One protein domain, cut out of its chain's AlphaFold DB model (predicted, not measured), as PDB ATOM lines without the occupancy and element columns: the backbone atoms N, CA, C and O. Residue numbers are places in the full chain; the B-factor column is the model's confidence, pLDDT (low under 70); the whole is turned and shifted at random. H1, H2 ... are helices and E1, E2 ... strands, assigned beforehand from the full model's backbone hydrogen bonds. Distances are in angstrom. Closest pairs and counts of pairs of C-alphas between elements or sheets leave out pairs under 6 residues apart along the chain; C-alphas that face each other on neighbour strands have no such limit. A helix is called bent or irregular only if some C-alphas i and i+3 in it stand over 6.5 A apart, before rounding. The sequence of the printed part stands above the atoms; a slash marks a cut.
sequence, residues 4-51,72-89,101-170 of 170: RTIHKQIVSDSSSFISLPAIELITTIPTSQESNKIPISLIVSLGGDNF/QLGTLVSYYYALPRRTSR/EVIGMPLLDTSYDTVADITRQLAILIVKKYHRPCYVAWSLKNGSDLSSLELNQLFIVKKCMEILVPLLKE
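Overview. This is residues 4 to 51, 72 to 89 and 101 to 170 of the 170 residues of an uncharacterized protein of Naumovozyma dairenensis (strain ATCC 10597 / BCRC 20456 / CBS 421 / NBRC 0211 / NRRL Y-12639) (UniProt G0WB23). One twisted sheet of six strands forms a wall, and two helices, H1 and H2, lie side by side over one of its faces, running the same way and slantwise to the strands; the other face has no named helix. H2 covers the E1, E2, E3 part of the sheet and H1 the E6 and E4 part. The printed part has 136 residues, with E1, E2, E3, E4, E5, H1, E6 and H2 in that order along the chain; the sheet is mixed, in the order E1, E2, E3, E6, E4, E5. The class is mixed, helices and strands; the whole is compact, with a radius of gyration of the C-alphas of 15.0 A, and only just elongated, with spans of 50 by 33 by 26 A.

Along the chain. Find C-alpha 4 at (48.572, 10.567, -90.617), where E1, residues 4 to 10, begins. E2, residues 22 to 30, measures 25.8 A, and E3 is residues 40 to 47. Past a cut, E4, residues 74 to 84, runs 29.4 A and bends by 58 degrees at residue 77. Past the next cut come E5, residues 102 to 108, and H1, residues 113 to 130, which begins at (79.560, 8.090, -93.042) and measures 25.6 A. E6 is residues 134 to 141. H2, residues 147 to 169, runs 34.2 A to C-alpha 169 at (49.654, 10.671, -104.355); it is irregular, with C-alphas 151 and 154 7.9 A apart, and has a kink of 59 degrees near residue 154.

Arrangement. Start at edge strand E1: E1, E2 and E3 form a meander, each strand the antiparallel neighbour of the one before, with N 6 and O 27 2.8 A apart and N 26 and O 43 3.0 A apart. E3 and E6 are parallel, with N 44 and O 137 at 2.8 A. E6 and E4 are antiparallel, with N 80 and O 136 at 2.8 A, and so are E4 and edge strand E5, with N 83 and O 103 at 2.8 A. E5, H1 and E6 make a split strand-helix-strand unit, two strands running the same way with E4 between them; its crossover is left-handed. H1 is on the sheet at a height of 7.0 A; its closest C-alphas to E6 are Ala 123 and Val 136, 5.7 A. H2 is on the same face at a height of 8.9 A, over E1, E2 and E3; its closest C-alphas to E2 are Leu 168 and Ile 29, 7.3 A. H1 and H2 touch at a shallow tilt of 18 degrees, with C-alphas 122 and 157 closest at 6.3 A. Every O i to N i+4 pair is within hydrogen-bond range in H1, and 14 of 19 in H2.

Size, cuts and confidence. The C-alphas farthest apart, of Asn 50 and Arg 89, are 53.0 A apart. Residues 52 to 71 and 90 to 100 are not printed, leaving gaps of 8.8 A and 13.9 A between C-alphas. The link from E1 to E2 is long. Mean pLDDT of the printed part is 83.3; look for values under 70 at residues 12 to 21, 47 to 51, 72 to 73, 87 to 89, 142 to 145 and 169 to 170.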
ATOM      1  N   ARG A   4      48.747  11.988 -90.945       92.38
ATOM      2  CA  ARG A   4      48.572  10.567 -90.617       92.38
ATOM      3  C   ARG A   4      49.934   9.890 -90.513       92.38
ATOM      4  O   ARG A   4      50.842  10.238 -91.267       92.38
ATOM      5  N   THR A   5      50.058   8.925 -89.612       92.62
ATOM      6  CA  THR A   5      51.270   8.114 -89.445       92.62
ATOM      7  C   THR A   5      50.985   6.687 -89.878       92.62
ATOM      8  O   THR A   5      49.931   6.139 -89.563       92.62
ATOM      9  N   ILE A   6      51.907   6.103 -90.634       91.19
ATOM     10  CA  ILE A   6      51.780   4.779 -91.233       91.19
ATOM     11  C   ILE A   6      53.039   3.992 -90.899       91.19
ATOM     12  O   ILE A   6      54.155   4.490 -91.055       91.19
ATOM     13  N   HIS A   7      52.839   2.755 -90.468       89.44
ATOM     14  CA  HIS A   7      53.890   1.771 -90.273       89.44
ATOM     15  C   HIS A   7      53.870   0.778 -91.436       89.44
ATOM     16  O   HIS A   7      52.809   0.296 -91.841       89.44
ATOM     17  N   LYS A   8      55.037   0.532 -92.028       85.50
ATOM     18  CA  LYS A   8      55.234  -0.403 -93.134       85.50
ATOM     19  C   LYS A   8      56.500  -1.199 -92.889       85.50
ATOM     20  O   LYS A   8      57.540  -0.633 -92.585       85.50
ATOM     21  N   GLN A   9      56.411  -2.498 -93.103       82.56
ATOM     22  CA  GLN A   9      57.548  -3.397 -93.044       82.56
ATOM     23  C   GLN A   9      57.777  -3.995 -94.428       82.56
ATOM     24  O   GLN A   9      56.830  -4.352 -95.129       82.56
ATOM     25  N   ILE A  10      59.041  -4.062 -94.823       77.44
ATOM     26  CA  ILE A  10      59.510  -4.698 -96.045       77.44
ATOM     27  C   ILE A  10      60.296  -5.918 -95.603       77.44
ATOM     28  O   ILE A  10      61.390  -5.789 -95.054       77.44
ATOM     29  N   VAL A  11      59.716  -7.089 -95.822       74.38
ATOM     30  CA  VAL A  11      60.418  -8.359 -95.676       74.38
ATOM     31  C   VAL A  11      60.963  -8.725 -97.049       74.38
ATOM     32  O   VAL A  11      60.267  -8.594 -98.056       74.38
ATOM     33  N   SER A  12      62.230  -9.106 -97.095       64.56
ATOM     34  CA  SER A  12      62.885  -9.549 -98.319       64.56
ATOM     35  C   SER A  12      62.368 -10.925 -98.711       64.56
ATOM     36  O   SER A  12      62.338 -11.832 -97.881       64.56
ATOM     37  N   ASP A  13      61.990 -11.097 -99.978       56.91
ATOM     38  CA  ASP A  13      61.626 -12.410-100.496       56.91
ATOM     39  C   ASP A  13      62.871 -13.305-100.523       56.91
ATOM     40  O   ASP A  13      63.878 -12.994-101.172       56.91
ATOM     41  N   SER A  14      62.777 -14.459 -99.860       54.16
ATOM     42  CA  SER A  14      63.824 -15.486 -99.759       54.16
ATOM     43  C   SER A  14      64.237 -16.112-101.103       54.16
ATOM     44  O   SER A  14      65.079 -17.005-101.140       54.16
ATOM     45  N   SER A  15      63.638 -15.677-102.215       51.16
ATOM     46  CA  SER A  15      63.909 -16.132-103.583       51.16
ATOM     47  C   SER A  15      64.924 -15.265-104.339       51.16
ATOM     48  O   SER A  15      65.269 -15.578-105.479       51.16
ATOM     49  N   SER A  16      65.411 -14.177-103.736       50.94
ATOM     50  CA  SER A  16      66.388 -13.283-104.359       50.94
ATOM     51  C   SER A  16      67.829 -13.666-103.989       50.94
ATOM     52  O   SER A  16      68.147 -13.917-102.834       50.94
ATOM     53  N   PHE A  17      68.727 -13.706-104.984       51.12
ATOM     54  CA  PHE A  17      70.155 -14.061-104.828       51.12
ATOM     55  C   PHE A  17      70.961 -13.093-103.938       51.12
ATOM     56  O   PHE A  17      72.137 -13.330-103.675       51.12
ATOM     57  N   ILE A  18      70.349 -11.991-103.505       56.53
ATOM     58  CA  ILE A  18      70.953 -10.960-102.666       56.53
ATOM     59  C   ILE A  18      70.186 -10.986-101.346       56.53
ATOM     60  O   ILE A  18      68.985 -10.724-101.340       56.53
ATOM     61  N   SER A  19      70.869 -11.303-100.241       60.47
ATOM     62  CA  SER A  19      70.287 -11.143 -98.907       60.47
ATOM     63  C   SER A  19      70.054  -9.654 -98.666       60.47
ATOM     64  O   SER A  19      70.994  -8.858 -98.610       60.47
ATOM     65  N   LEU A  20      68.785  -9.271 -98.619       67.06
ATOM     66  CA  LEU A  20      68.357  -7.898 -98.414       67.06
ATOM     67  C   LEU A  20      67.906  -7.756 -96.955       67.06
ATOM     68  O   LEU A  20      67.120  -8.586 -96.491       67.06
ATOM     69  N   PRO A  21      68.345  -6.718 -96.227       69.50
ATOM     70  CA  PRO A  21      67.906  -6.521 -94.855       69.50
ATOM     71  C   PRO A  21      66.416  -6.176 -94.830       69.50
ATOM     72  O   PRO A  21      65.927  -5.433 -95.688       69.50
ATOM     73  N   ALA A  22      65.693  -6.682 -93.833       78.44
ATOM     74  CA  ALA A  22      64.315  -6.269 -93.611       78.44
ATOM     75  C   ALA A  22      64.289  -4.774 -93.253       78.44
ATOM     76  O   ALA A  22      65.051  -4.316 -92.399       78.44
ATOM     77  N   ILE A  23      63.419  -4.002 -93.903       83.94
ATOM     78  CA  ILE A  23      63.327  -2.552 -93.692       83.94
ATOM     79  C   ILE A  23      62.004  -2.248 -93.009       83.94
ATOM     80  O   ILE A  23      60.931  -2.510 -93.549       83.94
ATOM     81  N   GLU A  24      62.072  -1.637 -91.840       87.50
ATOM     82  CA  GLU A  24      60.914  -1.100 -91.145       87.50
ATOM     83  C   GLU A  24      60.850   0.416 -91.350       87.50
ATOM     84  O   GLU A  24      61.821   1.141 -91.124       87.50
ATOM     85  N   LEU A  25      59.692   0.896 -91.795       89.81
ATOM     86  CA  LEU A  25      59.422   2.290 -92.108       89.81
ATOM     87  C   LEU A  25      58.258   2.798 -91.265       89.81
ATOM     88  O   LEU A  25      57.148   2.266 -91.323       89.81
ATOM     89  N   ILE A  26      58.486   3.887 -90.540       92.31
ATOM     90  CA  ILE A  26      57.417   4.666 -89.912       92.31
ATOM     91  C   ILE A  26      57.415   6.026 -90.589       92.31
ATOM     92  O   ILE A  26      58.400   6.755 -90.532       92.31
ATOM     93  N   THR A  27      56.319   6.375 -91.254       93.69
ATOM     94  CA  THR A  27      56.205   7.641 -91.979       93.69
ATOM     95  C   THR A  27      55.013   8.443 -91.492       93.69
ATOM     96  O   THR A  27      53.917   7.911 -91.350       93.69
ATOM     97  N   THR A  28      55.221   9.727 -91.224       94.44
ATOM     98  CA  THR A  28      54.158  10.688 -90.927       94.44
ATOM     99  C   THR A  28      54.054  11.664 -92.080       94.44
ATOM    100  O   THR A  28      55.022  12.342 -92.421       94.44
ATOM    101  N   ILE A  29      52.871  11.728 -92.675       92.88
ATOM    102  CA  ILE A  29      52.616  12.478 -93.901       92.88
ATOM    103  C   ILE A  29      51.395  13.387 -93.745       92.88
ATOM    104  O   ILE A  29      50.499  13.083 -92.948       92.88
ATOM    105  N   PRO A  30      51.334  14.499 -94.494       92.06
ATOM    106  CA  PRO A  30      50.125  15.308 -94.586       92.06
ATOM    107  C   PRO A  30      48.950  14.492 -95.138       92.06
ATOM    108  O   PRO A  30      49.130  13.650 -96.011       92.06
ATOM    109  N   THR A  31      47.746  14.765 -94.640       88.62
ATOM    110  CA  THR A  31      46.490  14.207 -95.183       88.62
ATOM    111  C   THR A  31      45.851  15.100 -96.243       88.62
ATOM    112  O   THR A  31      45.022  14.629 -97.008       88.62
ATOM    113  N   SER A  32      46.212  16.385 -96.275       83.19
ATOM    114  CA  SER A  32      45.730  17.355 -97.259       83.19
ATOM    115  C   SER A  32      46.893  17.906 -98.075       83.19
ATOM    116  O   SER A  32      47.942  18.272 -97.531       83.19
ATOM    117  N   GLN A  33      46.683  18.009 -99.385       79.31
ATOM    118  CA  GLN A  33      47.667  18.548-100.320       79.31
ATOM    119  C   GLN A  33      47.662  20.083-100.381       79.31
ATOM    120  O   GLN A  33      48.592  20.670-100.926       79.31
ATOM    121  N   GLU A  34      46.678  20.749 -99.771       81.00
ATOM    122  CA  GLU A  34      46.458  22.200 -99.890       81.00
ATOM    123  C   GLU A  34      47.614  23.055 -99.347       81.00
ATOM    124  O   GLU A  34      47.847  24.171 -99.807       81.00
ATOM    125  N   SER A  35      48.360  22.545 -98.362       79.88
ATOM    126  CA  SER A  35      49.462  23.268 -97.725       79.88
ATOM    127  C   SER A  35      50.758  22.481 -97.794       79.88
ATOM    128  O   SER A  35      50.874  21.424 -97.179       79.88
ATOM    129  N   ASN A  36      51.781  23.060 -98.426       84.88
ATOM    130  CA  ASN A  36      53.143  22.504 -98.490       84.88
ATOM    131  C   ASN A  36      53.975  22.747 -97.219       84.88
ATOM    132  O   ASN A  36      55.168  22.455 -97.187       84.88
ATOM    133  N   LYS A  37      53.365  23.310 -96.168       88.12
ATOM    134  CA  LYS A  37      54.056  23.622 -94.908       88.12
ATOM    135  C   LYS A  37      54.186  22.413 -93.985       88.12
ATOM    136  O   LYS A  37      55.062  22.411 -93.128       88.12
ATOM    137  N   ILE A  38      53.306  21.423 -94.135       92.00
ATOM    138  CA  ILE A  38      53.312  20.226 -93.292       92.00
ATOM    139  C   ILE A  38      54.474  19.326 -93.737       92.00
ATOM    140  O   ILE A  38      54.514  18.953 -94.917       92.00
ATOM    141  N   PRO A  39      55.414  19.002 -92.832       94.06
ATOM    142  CA  PRO A  39      56.583  18.211 -93.166       94.06
ATOM    143  C   PRO A  39      56.242  16.728 -93.339       94.06
ATOM    144  O   PRO A  39      55.275  16.223 -92.768       94.06
ATOM    145  N   ILE A  40      57.088  16.029 -94.086       94.88
ATOM    146  CA  ILE A  40      57.129  14.566 -94.135       94.88
ATOM    147  C   ILE A  40      58.143  14.099 -93.090       94.88
ATOM    148  O   ILE A  40      59.285  14.549 -93.106       94.88
ATOM    149  N   SER A  41      57.760  13.200 -92.192       96.19
ATOM    150  CA  SER A  41      58.701  12.547 -91.276       96.19
ATOM    151  C   SER A  41      58.852  11.090 -91.672       96.19
ATOM    152  O   SER A  41      57.845  10.414 -91.843       96.19
ATOM    153  N   LEU A  42      60.079  10.607 -91.817       95.88
ATOM    154  CA  LEU A  42      60.396   9.224 -92.146       95.88
ATOM    155  C   LEU A  42      61.368   8.678 -91.105       95.88
ATOM    156  O   LEU A  42      62.405   9.277 -90.852       95.88
ATOM    157  N   ILE A  43      61.061   7.519 -90.544       94.50
ATOM    158  CA  ILE A  43      61.973   6.733 -89.722       94.50
ATOM    159  C   ILE A  43      62.259   5.454 -90.493       94.50
ATOM    160  O   ILE A  43      61.327   4.733 -90.848       94.50
ATOM    161  N   VAL A  44      63.536   5.196 -90.753       91.94
ATOM    162  CA  VAL A  44      64.029   3.978 -91.393       91.94
ATOM    163  C   VAL A  44      64.770   3.165 -90.347       91.94
ATOM    164  O   VAL A  44      65.707   3.666 -89.728       91.94
ATOM    165  N   SER A  45      64.349   1.922 -90.143       88.81
ATOM    166  CA  SER A  45      65.026   0.979 -89.256       88.81
ATOM    167  C   SER A  45      65.412  -0.268 -90.034       88.81
ATOM    168  O   SER A  45      64.578  -0.837 -90.737       88.81
ATOM    169  N   LEU A  46      66.661  -0.707 -89.897       81.88
ATOM    170  CA  LEU A  46      67.107  -1.974 -90.473       81.88
ATOM    171  C   LEU A  46      66.976  -3.104 -89.458       81.88
ATOM    172  O   LEU A  46      67.451  -3.003 -88.326       81.88
ATOM    173  N   GLY A  47      66.317  -4.174 -89.883       65.88
ATOM    174  CA  GLY A  47      66.238  -5.446 -89.190       65.88
ATOM    175  C   GLY A  47      67.289  -6.419 -89.700       65.88
ATOM    176  O   GLY A  47      67.437  -6.575 -90.911       65.88
ATOM    177  N   GLY A  48      67.995  -7.085 -88.785       53.88
ATOM    178  CA  GLY A  48      68.756  -8.292 -89.119       53.88
ATOM    179  C   GLY A  48      67.832  -9.492 -89.358       53.88
ATOM    180  O   GLY A  48      66.633  -9.423 -89.079       53.88
ATOM    181  N   ASP A  49      68.410 -10.603 -89.815       50.62
ATOM    182  CA  ASP A  49      67.736 -11.836 -90.272       50.62
ATOM    183  C   ASP A  49      66.772 -12.495 -89.256       50.62
ATOM    184  O   ASP A  49      66.014 -13.395 -89.606       50.62
ATOM    185  N   ASN A  50      66.738 -12.017 -88.008       47.72
ATOM    186  CA  ASN A  50      65.850 -12.487 -86.940       47.72
ATOM    187  C   ASN A  50      64.639 -11.569 -86.699       47.72
ATOM    188  O   ASN A  50      64.134 -11.495 -85.576       47.72
ATOM    189  N   PHE A  51      64.174 -10.836 -87.715       45.56
ATOM    190  CA  PHE A  51      62.967 -10.020 -87.591       45.56
ATOM    191  C   PHE A  51      61.729 -10.925 -87.518       45.56
ATOM    192  O   PHE A  51      61.100 -11.246 -88.523       45.56
ATOM    193  N   GLN A  72      63.559  -6.033 -80.006       59.66
ATOM    194  CA  GLN A  72      64.875  -5.496 -80.345       59.66
ATOM    195  C   GLN A  72      64.763  -3.979 -80.500       59.66
ATOM    196  O   GLN A  72      64.234  -3.478 -81.497       59.66
ATOM    197  N   LEU A  73      65.207  -3.261 -79.469       68.12
ATOM    198  CA  LEU A  73      65.117  -1.815 -79.399       68.12
ATOM    199  C   LEU A  73      66.053  -1.261 -80.469       68.12
ATOM    200  O   LEU A  73      67.247  -1.563 -80.491       68.12
ATOM    201  N   GLY A  74      65.486  -0.488 -81.391       77.19
ATOM    202  CA  GLY A  74      66.267   0.276 -82.350       77.19
ATOM    203  C   GLY A  74      66.867   1.497 -81.665       77.19
ATOM    204  O   GLY A  74      66.156   2.234 -80.981       77.19
ATOM    205  N   THR A  75      68.165   1.719 -81.848       88.25
ATOM    206  CA  THR A  75      68.834   2.937 -81.389       88.25
ATOM    207  C   THR A  75      68.823   3.957 -82.517       88.25
ATOM    208  O   THR A  75      69.274   3.663 -83.624       88.25
ATOM    209  N   LEU A  76      68.321   5.166 -82.243       91.81
ATOM    210  CA  LEU A  76      68.410   6.281 -83.181       91.81
ATOM    211  C   LEU A  76      69.880   6.674 -83.349       91.81
ATOM    212  O   LEU A  76      70.529   7.070 -82.386       91.81
ATOM    213  N   VAL A  77      70.384   6.568 -84.574       92.56
ATOM    214  CA  VAL A  77      71.804   6.780 -84.881       92.56
ATOM    215  C   VAL A  77      72.017   8.054 -85.677       92.56
ATOM    216  O   VAL A  77      73.018   8.728 -85.483       92.56
ATOM    217  N   SER A  78      71.085   8.415 -86.558       94.94
ATOM    218  CA  SER A  78      71.189   9.646 -87.341       94.94
ATOM    219  C   SER A  78      69.821  10.280 -87.544       94.94
ATOM    220  O   SER A  78      68.810   9.585 -87.668       94.94
ATOM    221  N   TYR A  79      69.784  11.611 -87.563       97.75
ATOM    222  CA  TYR A  79      68.577  12.383 -87.820       97.75
ATOM    223  C   TYR A  79      68.908  13.592 -88.684       97.75
ATOM    224  O   TYR A  79      69.731  14.425 -88.314       97.75
ATOM    225  N   TYR A  80      68.254  13.704 -89.833       98.19
ATOM    226  CA  TYR A  80      68.529  14.730 -90.828       98.19
ATOM    227  C   TYR A  80      67.269  15.527 -91.149       98.19
ATOM    228  O   TYR A  80      66.181  14.966 -91.299       98.19
ATOM    229  N   TYR A  81      67.421  16.839 -91.294       98.06
ATOM    230  CA  TYR A  81      66.346  17.731 -91.707       98.06
ATOM    231  C   TYR A  81      66.681  18.398 -93.034       98.06
ATOM    232  O   TYR A  81      67.796  18.870 -93.246       98.06
ATOM    233  N   ALA A  82      65.700  18.462 -93.928       96.75
ATOM    234  CA  ALA A  82      65.823  19.131 -95.212       96.75
ATOM    235  C   ALA A  82      64.568  19.950 -95.536       96.75
ATOM    236  O   ALA A  82      63.451  19.600 -95.156       96.75
ATOM    237  N   LEU A  83      64.740  21.042 -96.279       95.06
ATOM    238  CA  LEU A  83      63.660  21.920 -96.714       95.06
ATOM    239  C   LEU A  83      63.962  22.549 -98.084       95.06
ATOM    240  O   LEU A  83      65.125  22.794 -98.420       95.06
ATOM    241  N   PRO A  84      62.932  22.831 -98.896       92.50
ATOM    242  CA  PRO A  84      63.133  23.443-100.200       92.50
ATOM    243  C   PRO A  84      63.498  24.920-100.023       92.50
ATOM    244  O   PRO A  84      62.797  25.668 -99.333       92.50
ATOM    245  N   ARG A  85      64.582  25.373-100.660       86.81
ATOM    246  CA  ARG A  85      64.934  26.792-100.664       86.81
ATOM    247  C   ARG A  85      63.853  27.545-101.427       86.81
ATOM    248  O   ARG A  85      63.539  27.225-102.571       86.81
ATOM    249  N   ARG A  86      63.299  28.592-100.814       79.50
ATOM    250  CA  ARG A  86      62.440  29.529-101.541       79.50
ATOM    251  C   ARG A  86      63.281  30.200-102.617       79.50
ATOM    252  O   ARG A  86      64.206  30.945-102.292       79.50
ATOM    253  N   THR A  87      62.965  29.940-103.881       67.69
ATOM    254  CA  THR A  87      63.563  30.652-105.008       67.69
ATOM    255  C   THR A  87      63.262  32.136-104.828       67.69
ATOM    256  O   THR A  87      62.117  32.571-104.948       67.69
ATOM    257  N   SER A  88      64.276  32.912-104.444       54.66
ATOM    258  CA  SER A  88      64.143  34.361-104.340       54.66
ATOM    259  C   SER A  88      63.825  34.916-105.726       54.66
ATOM    260  O   SER A  88      64.492  34.573-106.701       54.66
ATOM    261  N   ARG A  89      62.813  35.783-105.801       55.00
ATOM    262  CA  ARG A  89      62.296  36.416-107.028       55.00
ATOM    263  C   ARG A  89      63.318  37.336-107.726       55.00
ATOM    264  O   ARG A  89      63.021  37.860-108.791       55.00
ATOM    265  N   GLU A 101      66.697  23.926-105.410       86.88
ATOM    266  CA  GLU A 101      67.757  23.953-104.412       86.88
ATOM    267  C   GLU A 101      67.173  23.519-103.064       86.88
ATOM    268  O   GLU A 101      66.182  24.074-102.588       86.88
ATOM    269  N   VAL A 102      67.775  22.502-102.452       92.25
ATOM    270  CA  VAL A 102      67.365  21.973-101.148       92.25
ATOM    271  C   VAL A 102      68.426  22.344-100.131       92.25
ATOM    272  O   VAL A 102      69.613  22.130-100.362       92.25
ATOM    273  N   ILE A 103      67.986  22.891 -99.004       93.25
ATOM    274  CA  ILE A 103      68.838  23.155 -97.848       93.25
ATOM    275  C   ILE A 103      68.588  22.030 -96.854       93.25
ATOM    276  O   ILE A 103      67.439  21.670 -96.607       93.25
ATOM    277  N   GLY A 104      69.643  21.471 -96.278       94.56
ATOM    278  CA  GLY A 104      69.511  20.482 -95.221       94.56
ATOM    279  C   GLY A 104      70.638  20.579 -94.211       94.56
ATOM    280  O   GLY A 104      71.670  21.187 -94.489       94.56
ATOM    281  N   MET A 105      70.400  20.009 -93.038       96.44
ATOM    282  CA  MET A 105      71.320  20.014 -91.911       96.44
ATOM    283  C   MET A 105      71.119  18.734 -91.086       96.44
ATOM    284  O   MET A 105      69.965  18.343 -90.859       96.44
ATOM    285  N   PRO A 106      72.200  18.087 -90.617       96.56
ATOM    286  CA  PRO A 106      72.086  17.019 -89.635       96.56
ATOM    287  C   PRO A 106      71.599  17.601 -88.301       96.56
ATOM    288  O   PRO A 106      72.137  18.588 -87.804       96.56
ATOM    289  N   LEU A 107      70.548  17.009 -87.739       97.06
ATOM    290  CA  LEU A 107      70.047  17.311 -86.394       97.06
ATOM    291  C   LEU A 107      70.698  16.407 -85.345       97.06
ATOM    292  O   LEU A 107      70.968  16.848 -84.232       97.06
ATOM    293  N   LEU A 108      70.945  15.151 -85.716       95.94
ATOM    294  CA  LEU A 108      71.758  14.196 -84.979       95.94
ATOM    295  C   LEU A 108      72.739  13.581 -85.971       95.94
ATOM    296  O   LEU A 108      72.324  12.908 -86.920       95.94
ATOM    297  N   ASP A 109      74.018  13.857 -85.757       92.50
ATOM    298  CA  ASP A 109      75.087  13.354 -86.608       92.50
ATOM    299  C   ASP A 109      75.597  11.992 -86.124       92.50
ATOM    300  O   ASP A 109      75.365  11.594 -84.980       92.50
ATOM    301  N   THR A 110      76.289  11.278 -87.003       91.56
ATOM    302  CA  THR A 110      76.833   9.947 -86.736       91.56
ATOM    303  C   THR A 110      78.255   9.834 -87.262       91.56
ATOM    304  O   THR A 110      78.601  10.434 -88.271       91.56
ATOM    305  N   SER A 111      79.081   9.019 -86.605       90.62
ATOM    306  CA  SER A 111      80.424   8.683 -87.093       90.62
ATOM    307  C   SER A 111      80.415   7.689 -88.259       90.62
ATOM    308  O   SER A 111      81.467   7.386 -88.812       90.62
ATOM    309  N   TYR A 112      79.252   7.118 -88.594       88.31
ATOM    310  CA  TYR A 112      79.099   6.199 -89.719       88.31
ATOM    311  C   TYR A 112      78.727   6.979 -90.984       88.31
ATOM    312  O   TYR A 112      77.545   7.243 -91.223       88.31
ATOM    313  N   ASP A 113      79.725   7.301 -91.809       89.75
ATOM    314  CA  ASP A 113      79.560   8.090 -93.042       89.75
ATOM    315  C   ASP A 113      78.464   7.533 -93.961       89.75
ATOM    316  O   ASP A 113      77.662   8.281 -94.514       89.75
ATOM    317  N   THR A 114      78.358   6.208 -94.061       89.31
ATOM    318  CA  THR A 114      77.353   5.520 -94.883       89.31
ATOM    319  C   THR A 114      75.927   5.821 -94.422       89.31
ATOM    320  O   THR A 114      75.054   6.136 -95.231       89.31
ATOM    321  N   VAL A 115      75.680   5.791 -93.111       91.06
ATOM    322  CA  VAL A 115      74.379   6.127 -92.517       91.06
ATOM    323  C   VAL A 115      74.082   7.617 -92.691       91.06
ATOM    324  O   VAL A 115      72.962   7.978 -93.068       91.06
ATOM    325  N   ALA A 116      75.070   8.482 -92.453       91.94
ATOM    326  CA  ALA A 116      74.935   9.926 -92.647       91.94
ATOM    327  C   ALA A 116      74.596  10.268 -94.108       91.94
ATOM    328  O   ALA A 116      73.707  11.077 -94.386       91.94
ATOM    329  N   ASP A 117      75.237   9.599 -95.064       92.44
ATOM    330  CA  ASP A 117      74.985   9.814 -96.481       92.44
ATOM    331  C   ASP A 117      73.618   9.304 -96.917       92.44
ATOM    332  O   ASP A 117      72.907  10.018 -97.627       92.44
ATOM    333  N   ILE A 118      73.204   8.114 -96.480       92.62
ATOM    334  CA  ILE A 118      71.893   7.560 -96.839       92.62
ATOM    335  C   ILE A 118      70.765   8.425 -96.275       92.62
ATOM    336  O   ILE A 118      69.823   8.759 -96.999       92.62
ATOM    337  N   THR A 119      70.859   8.830 -95.008       94.75
ATOM    338  CA  THR A 119      69.853   9.695 -94.370       94.75
ATOM    339  C   THR A 119      69.743  11.047 -95.053       94.75
ATOM    340  O   THR A 119      68.637  11.486 -95.389       94.75
ATOM    341  N   ARG A 120      70.885  11.680 -95.333       95.31
ATOM    342  CA  ARG A 120      70.966  12.935 -96.082       95.31
ATOM    343  C   ARG A 120      70.376  12.793 -97.483       95.31
ATOM    344  O   ARG A 120      69.562  13.623 -97.892       95.31
ATOM    345  N   GLN A 121      70.764  11.755 -98.225       94.44
ATOM    346  CA  GLN A 121      70.277  11.505 -99.584       94.44
ATOM    347  C   GLN A 121      68.763  11.284 -99.602       94.44
ATOM    348  O   GLN A 121      68.075  11.911-100.409       94.44
ATOM    349  N   LEU A 122      68.229  10.464 -98.692       94.69
ATOM    350  CA  LEU A 122      66.788  10.244 -98.546       94.69
ATOM    351  C   LEU A 122      66.043  11.555 -98.298       94.69
ATOM    352  O   LEU A 122      65.100  11.867 -99.025       94.69
ATOM    353  N   ALA A 123      66.492  12.351 -97.325       95.69
ATOM    354  CA  ALA A 123      65.848  13.618 -96.999       95.69
ATOM    355  C   ALA A 123      65.836  14.562 -98.209       95.69
ATOM    356  O   ALA A 123      64.788  15.096 -98.572       95.69
ATOM    357  N   ILE A 124      66.976  14.720 -98.888       94.75
ATOM    358  CA  ILE A 124      67.089  15.592-100.063       94.75
ATOM    359  C   ILE A 124      66.185  15.107-101.202       94.75
ATOM    360  O   ILE A 124      65.495  15.922-101.814       94.75
ATOM    361  N   LEU A 125      66.153  13.802-101.485       93.56
ATOM    362  CA  LEU A 125      65.320  13.232-102.547       93.56
ATOM    363  C   LEU A 125      63.825  13.411-102.267       93.56
ATOM    364  O   LEU A 125      63.074  13.772-103.176       93.56
ATOM    365  N   ILE A 126      63.395  13.212-101.020       93.12
ATOM    366  CA  ILE A 126      62.001  13.424-100.609       93.12
ATOM    367  C   ILE A 126      61.633  14.900-100.783       93.12
ATOM    368  O   ILE A 126      60.620  15.209-101.412       93.12
ATOM    369  N   VAL A 127      62.472  15.827-100.314       93.62
ATOM    370  CA  VAL A 127      62.211  17.265-100.475       93.62
ATOM    371  C   VAL A 127      62.177  17.669-101.948       93.62
ATOM    372  O   VAL A 127      61.247  18.362-102.357       93.62
ATOM    373  N   LYS A 128      63.137  17.216-102.766       91.19
ATOM    374  CA  LYS A 128      63.159  17.502-104.211       91.19
ATOM    375  C   LYS A 128      61.904  16.986-104.911       91.19
ATOM    376  O   LYS A 128      61.382  17.654-105.795       91.19
ATOM    377  N   LYS A 129      61.405  15.811-104.523       90.44
ATOM    378  CA  LYS A 129      60.240  15.193-105.163       90.44
ATOM    379  C   LYS A 129      58.923  15.832-104.737       90.44
ATOM    380  O   LYS A 129      58.089  16.117-105.588       90.44
ATOM    381  N   TYR A 130      58.740  16.068-103.441       90.00
ATOM    382  CA  TYR A 130      57.451  16.493-102.883       90.00
ATOM    383  C   TYR A 130      57.375  17.983-102.546       90.00
ATOM    384  O   TYR A 130      56.303  18.460-102.192       90.00
ATOM    385  N   HIS A 131      58.484  18.723-102.648       90.19
ATOM    386  CA  HIS A 131      58.559  20.168-102.381       90.19
ATOM    387  C   HIS A 131      58.015  20.555-100.992       90.19
ATOM    388  O   HIS A 131      57.430  21.622-100.795       90.19
ATOM    389  N   ARG A 132      58.229  19.674-100.011       91.81
ATOM    390  CA  ARG A 132      57.820  19.813 -98.607       91.81
ATOM    391  C   ARG A 132      59.039  19.615 -97.713       91.81
ATOM    392  O   ARG A 132      59.932  18.872 -98.115       91.81
ATOM    393  N   PRO A 133      59.101  20.232 -96.521       95.00
ATOM    394  CA  PRO A 133      60.158  19.931 -95.565       95.00
ATOM    395  C   PRO A 133      60.120  18.452 -95.163       95.00
ATOM    396  O   PRO A 133      59.045  17.855 -95.104       95.00
ATOM    397  N   CYS A 134      61.277  17.864 -94.884       96.12
ATOM    398  CA  CYS A 134      61.392  16.458 -94.534       96.12
ATOM    399  C   CYS A 134      62.333  16.240 -93.351       96.12
ATOM    400  O   CYS A 134      63.418  16.816 -93.303       96.12
ATOM    401  N   TYR A 135      61.909  15.381 -92.431       98.00
ATOM    402  CA  TYR A 135      62.736  14.802 -91.385       98.00
ATOM    403  C   TYR A 135      62.988  13.335 -91.719       98.00
ATOM    404  O   TYR A 135      62.038  12.607 -92.003       98.00
ATOM    405  N   VAL A 136      64.242  12.897 -91.663       97.50
ATOM    406  CA  VAL A 136      64.618  11.494 -91.861       97.50
ATOM    407  C   VAL A 136      65.433  11.025 -90.671       97.50
ATOM    408  O   VAL A 136      66.489  11.581 -90.390       97.50
ATOM    409  N   ALA A 137      64.940  10.008 -89.980       96.31
ATOM    410  CA  ALA A 137      65.608   9.325 -88.886       96.31
ATOM    411  C   ALA A 137      66.089   7.949 -89.336       96.31
ATOM    412  O   ALA A 137      65.377   7.239 -90.048       96.31
ATOM    413  N   TRP A 138      67.270   7.566 -88.871       93.88
ATOM    414  CA  TRP A 138      67.831   6.240 -89.064       93.88
ATOM    415  C   TRP A 138      68.055   5.550 -87.739       93.88
ATOM    416  O   TRP A 138      68.723   6.080 -86.850       93.88
ATOM    417  N   SER A 139      67.508   4.350 -87.638       91.00
ATOM    418  CA  SER A 139      67.580   3.508 -86.461       91.00
ATOM    419  C   SER A 139      68.292   2.204 -86.799       91.00
ATOM    420  O   SER A 139      68.012   1.568 -87.818       91.00
ATOM    421  N   LEU A 140      69.222   1.804 -85.937       86.25
ATOM    422  CA  LEU A 140      69.902   0.516 -86.027       86.25
ATOM    423  C   LEU A 140      69.371  -0.394 -84.926       86.25
ATOM    424  O   LEU A 140      69.355  -0.014 -83.754       86.25
ATOM    425  N   LYS A 141      68.933  -1.597 -85.298       81.62
ATOM    426  CA  LYS A 141      68.577  -2.636 -84.328       81.62
ATOM    427  C   LYS A 141      69.832  -3.376 -83.878       81.62
ATOM    428  O   LYS A 141      70.780  -3.541 -84.644       81.62
ATOM    429  N   ASN A 142      69.830  -3.840 -82.632       66.31
ATOM    430  CA  ASN A 142      70.936  -4.620 -82.084       66.31
ATOM    431  C   ASN A 142      71.205  -5.853 -82.966       66.31
ATOM    432  O   ASN A 142      70.315  -6.677 -83.166       66.31
ATOM    433  N   GLY A 143      72.427  -5.965 -83.494       63.19
ATOM    434  CA  GLY A 143      72.825  -7.041 -84.410       63.19
ATOM    435  C   GLY A 143      72.674  -6.724 -85.904       63.19
ATOM    436  O   GLY A 143      72.867  -7.620 -86.719       63.19
ATOM    437  N   SER A 144      72.349  -5.484 -86.286       67.62
ATOM    438  CA  SER A 144      72.396  -5.064 -87.691       67.62
ATOM    439  C   SER A 144      73.839  -5.024 -88.202       67.62
ATOM    440  O   SER A 144      74.674  -4.317 -87.633       67.62
ATOM    441  N   ASP A 145      74.119  -5.726 -89.296       68.44
ATOM    442  CA  ASP A 145      75.422  -5.685 -89.955       68.44
ATOM    443  C   ASP A 145      75.544  -4.435 -90.842       68.44
ATOM    444  O   ASP A 145      74.890  -4.320 -91.882       68.44
ATOM    445  N   LEU A 146      76.389  -3.489 -90.429       70.88
ATOM    446  CA  LEU A 146      76.668  -2.256 -91.171       70.88
ATOM    447  C   LEU A 146      77.366  -2.516 -92.513       70.88
ATOM    448  O   LEU A 146      77.223  -1.705 -93.422       70.88
ATOM    449  N   SER A 147      78.069  -3.638 -92.680       71.69
ATOM    450  CA  SER A 147      78.722  -3.958 -93.956       71.69
ATOM    451  C   SER A 147      77.700  -4.269 -95.057       71.69
ATOM    452  O   SER A 147      77.867  -3.880 -96.214       71.69
ATOM    453  N   SER A 148      76.562  -4.862 -94.682       71.19
ATOM    454  CA  SER A 148      75.435  -5.086 -95.592       71.19
ATOM    455  C   SER A 148      74.780  -3.780 -96.065       71.19
ATOM    456  O   SER A 148      74.136  -3.759 -97.115       71.19
ATOM    457  N   LEU A 149      74.949  -2.677 -95.325       75.56
ATOM    458  CA  LEU A 149      74.364  -1.380 -95.662       75.56
ATOM    459  C   LEU A 149      75.027  -0.757 -96.891       75.56
ATOM    460  O   LEU A 149      74.334  -0.208 -97.747       75.56
ATOM    461  N   GLU A 150      76.349  -0.874 -96.999       75.88
ATOM    462  CA  GLU A 150      77.127  -0.311 -98.108       75.88
ATOM    463  C   GLU A 150      76.696  -0.901 -99.452       75.88
ATOM    464  O   GLU A 150      76.469  -0.175-100.420       75.88
ATOM    465  N   LEU A 151      76.487  -2.218 -99.492       77.38
ATOM    466  CA  LEU A 151      76.052  -2.922-100.698       77.38
ATOM    467  C   LEU A 151      74.581  -2.642-101.043       77.38
ATOM    468  O   LEU A 151      74.201  -2.664-102.214       77.38
ATOM    469  N   ASN A 152      73.750  -2.341-100.039       80.38
ATOM    470  CA  ASN A 152      72.300  -2.211-100.189       80.38
ATOM    471  C   ASN A 152      71.786  -0.761-100.188       80.38
ATOM    472  O   ASN A 152      70.573  -0.545-100.275       80.38
ATOM    473  N   GLN A 153      72.666   0.244-100.153       85.81
ATOM    474  CA  GLN A 153      72.302   1.666-100.125       85.81
ATOM    475  C   GLN A 153      71.265   2.040-101.195       85.81
ATOM    476  O   GLN A 153      70.206   2.593-100.883       85.81
ATOM    477  N   LEU A 154      71.540   1.719-102.464       85.31
ATOM    478  CA  LEU A 154      70.654   2.081-103.574       85.31
ATOM    479  C   LEU A 154      69.293   1.381-103.467       85.31
ATOM    480  O   LEU A 154      68.258   1.979-103.772       85.31
ATOM    481  N   PHE A 155      69.292   0.127-103.016       84.62
ATOM    482  CA  PHE A 155      68.073  -0.644-102.812       84.62
ATOM    483  C   PHE A 155      67.193  -0.011-101.731       84.62
ATOM    484  O   PHE A 155      66.007   0.218-101.973       84.62
ATOM    485  N   ILE A 156      67.776   0.339-100.579       85.56
ATOM    486  CA  ILE A 156      67.053   0.951 -99.459       85.56
ATOM    487  C   ILE A 156      66.436   2.281 -99.893       85.56
ATOM    488  O   ILE A 156      65.237   2.499 -99.698       85.56
ATOM    489  N   VAL A 157      67.219   3.142-100.553       89.19
ATOM    490  CA  VAL A 157      66.734   4.434-101.060       89.19
ATOM    491  C   VAL A 157      65.575   4.238-102.036       89.19
ATOM    492  O   VAL A 157      64.526   4.875-101.896       89.19
ATOM    493  N   LYS A 158      65.722   3.322-102.999       87.88
ATOM    494  CA  LYS A 158      64.681   3.021-103.987       87.88
ATOM    495  C   LYS A 158      63.400   2.524-103.320       87.88
ATOM    496  O   LYS A 158      62.326   3.040-103.625       87.88
ATOM    497  N   LYS A 159      63.500   1.578-102.383       86.69
ATOM    498  CA  LYS A 159      62.346   0.994-101.686       86.69
ATOM    499  C   LYS A 159      61.606   1.997-100.810       86.69
ATOM    500  O   LYS A 159      60.377   2.053-100.860       86.69
ATOM    501  N   CYS A 160      62.332   2.847-100.085       87.81
ATOM    502  CA  CYS A 160      61.725   3.935 -99.316       87.81
ATOM    503  C   CYS A 160      60.914   4.868-100.229       87.81
ATOM    504  O   CYS A 160      59.772   5.217 -99.923       87.81
ATOM    505  N   MET A 161      61.471   5.229-101.389       89.44
ATOM    506  CA  MET A 161      60.788   6.090-102.354       89.44
ATOM    507  C   MET A 161      59.592   5.400-103.021       89.44
ATOM    508  O   MET A 161      58.569   6.052-103.221       89.44
ATOM    509  N   GLU A 162      59.687   4.110-103.351       88.19
ATOM    510  CA  GLU A 162      58.571   3.319-103.894       88.19
ATOM    511  C   GLU A 162      57.368   3.306-102.945       88.19
ATOM    512  O   GLU A 162      56.240   3.437-103.411       88.19
ATOM    513  N   ILE A 163      57.595   3.227-101.630       84.94
ATOM    514  CA  ILE A 163      56.523   3.222-100.621       84.94
ATOM    515  C   ILE A 163      55.951   4.616-100.382       84.94
ATOM    516  O   ILE A 163      54.743   4.766-100.215       84.94
ATOM    517  N   LEU A 164      56.784   5.657-100.388       85.00
ATOM    518  CA  LEU A 164      56.310   7.030-100.189       85.00
ATOM    519  C   LEU A 164      55.477   7.550-101.370       85.00
ATOM    520  O   LEU A 164      54.613   8.405-101.183       85.00
ATOM    521  N   VAL A 165      55.704   7.054-102.591       86.56
ATOM    522  CA  VAL A 165      54.965   7.471-103.797       86.56
ATOM    523  C   VAL A 165      53.451   7.278-103.697       86.56
ATOM    524  O   VAL A 165      52.756   8.274-103.889       86.56
ATOM    525  N   PRO A 166      52.915   6.073-103.437       85.25
ATOM    526  CA  PRO A 166      51.472   5.880-103.332       85.25
ATOM    527  C   PRO A 166      50.888   6.652-102.148       85.25
ATOM    528  O   PRO A 166      49.829   7.251-102.279       85.25
ATOM    529  N   LEU A 167      51.610   6.726-101.027       81.94
ATOM    530  CA  LEU A 167      51.117   7.352 -99.799       81.94
ATOM    531  C   LEU A 167      50.903   8.870 -99.907       81.94
ATOM    532  O   LEU A 167      50.085   9.416 -99.168       81.94
ATOM    533  N   LEU A 168      51.646   9.537-100.797       76.62
ATOM    534  CA  LEU A 168      51.613  10.989-101.018       76.62
ATOM    535  C   LEU A 168      50.928  11.398-102.335       76.62
ATOM    536  O   LEU A 168      50.879  12.592-102.629       76.62
ATOM    537  N   LYS A 169      50.461  10.432-103.141       68.75
ATOM    538  CA  LYS A 169      49.654  10.671-104.355       68.75
ATOM    539  C   LYS A 169      48.144  10.698-104.085       68.75
ATOM    540  O   LYS A 169      47.404  11.098-104.980       68.75
ATOM    541  N   GLU A 170      47.722  10.264-102.899       49.75
ATOM    542  CA  GLU A 170      46.376  10.489-102.344       49.75
ATOM    543  C   GLU A 170      46.207  11.944-101.879       49.75
ATOM    544  O   GLU A 170      45.087  12.468-102.048       49.75
TER     545      GLU A 170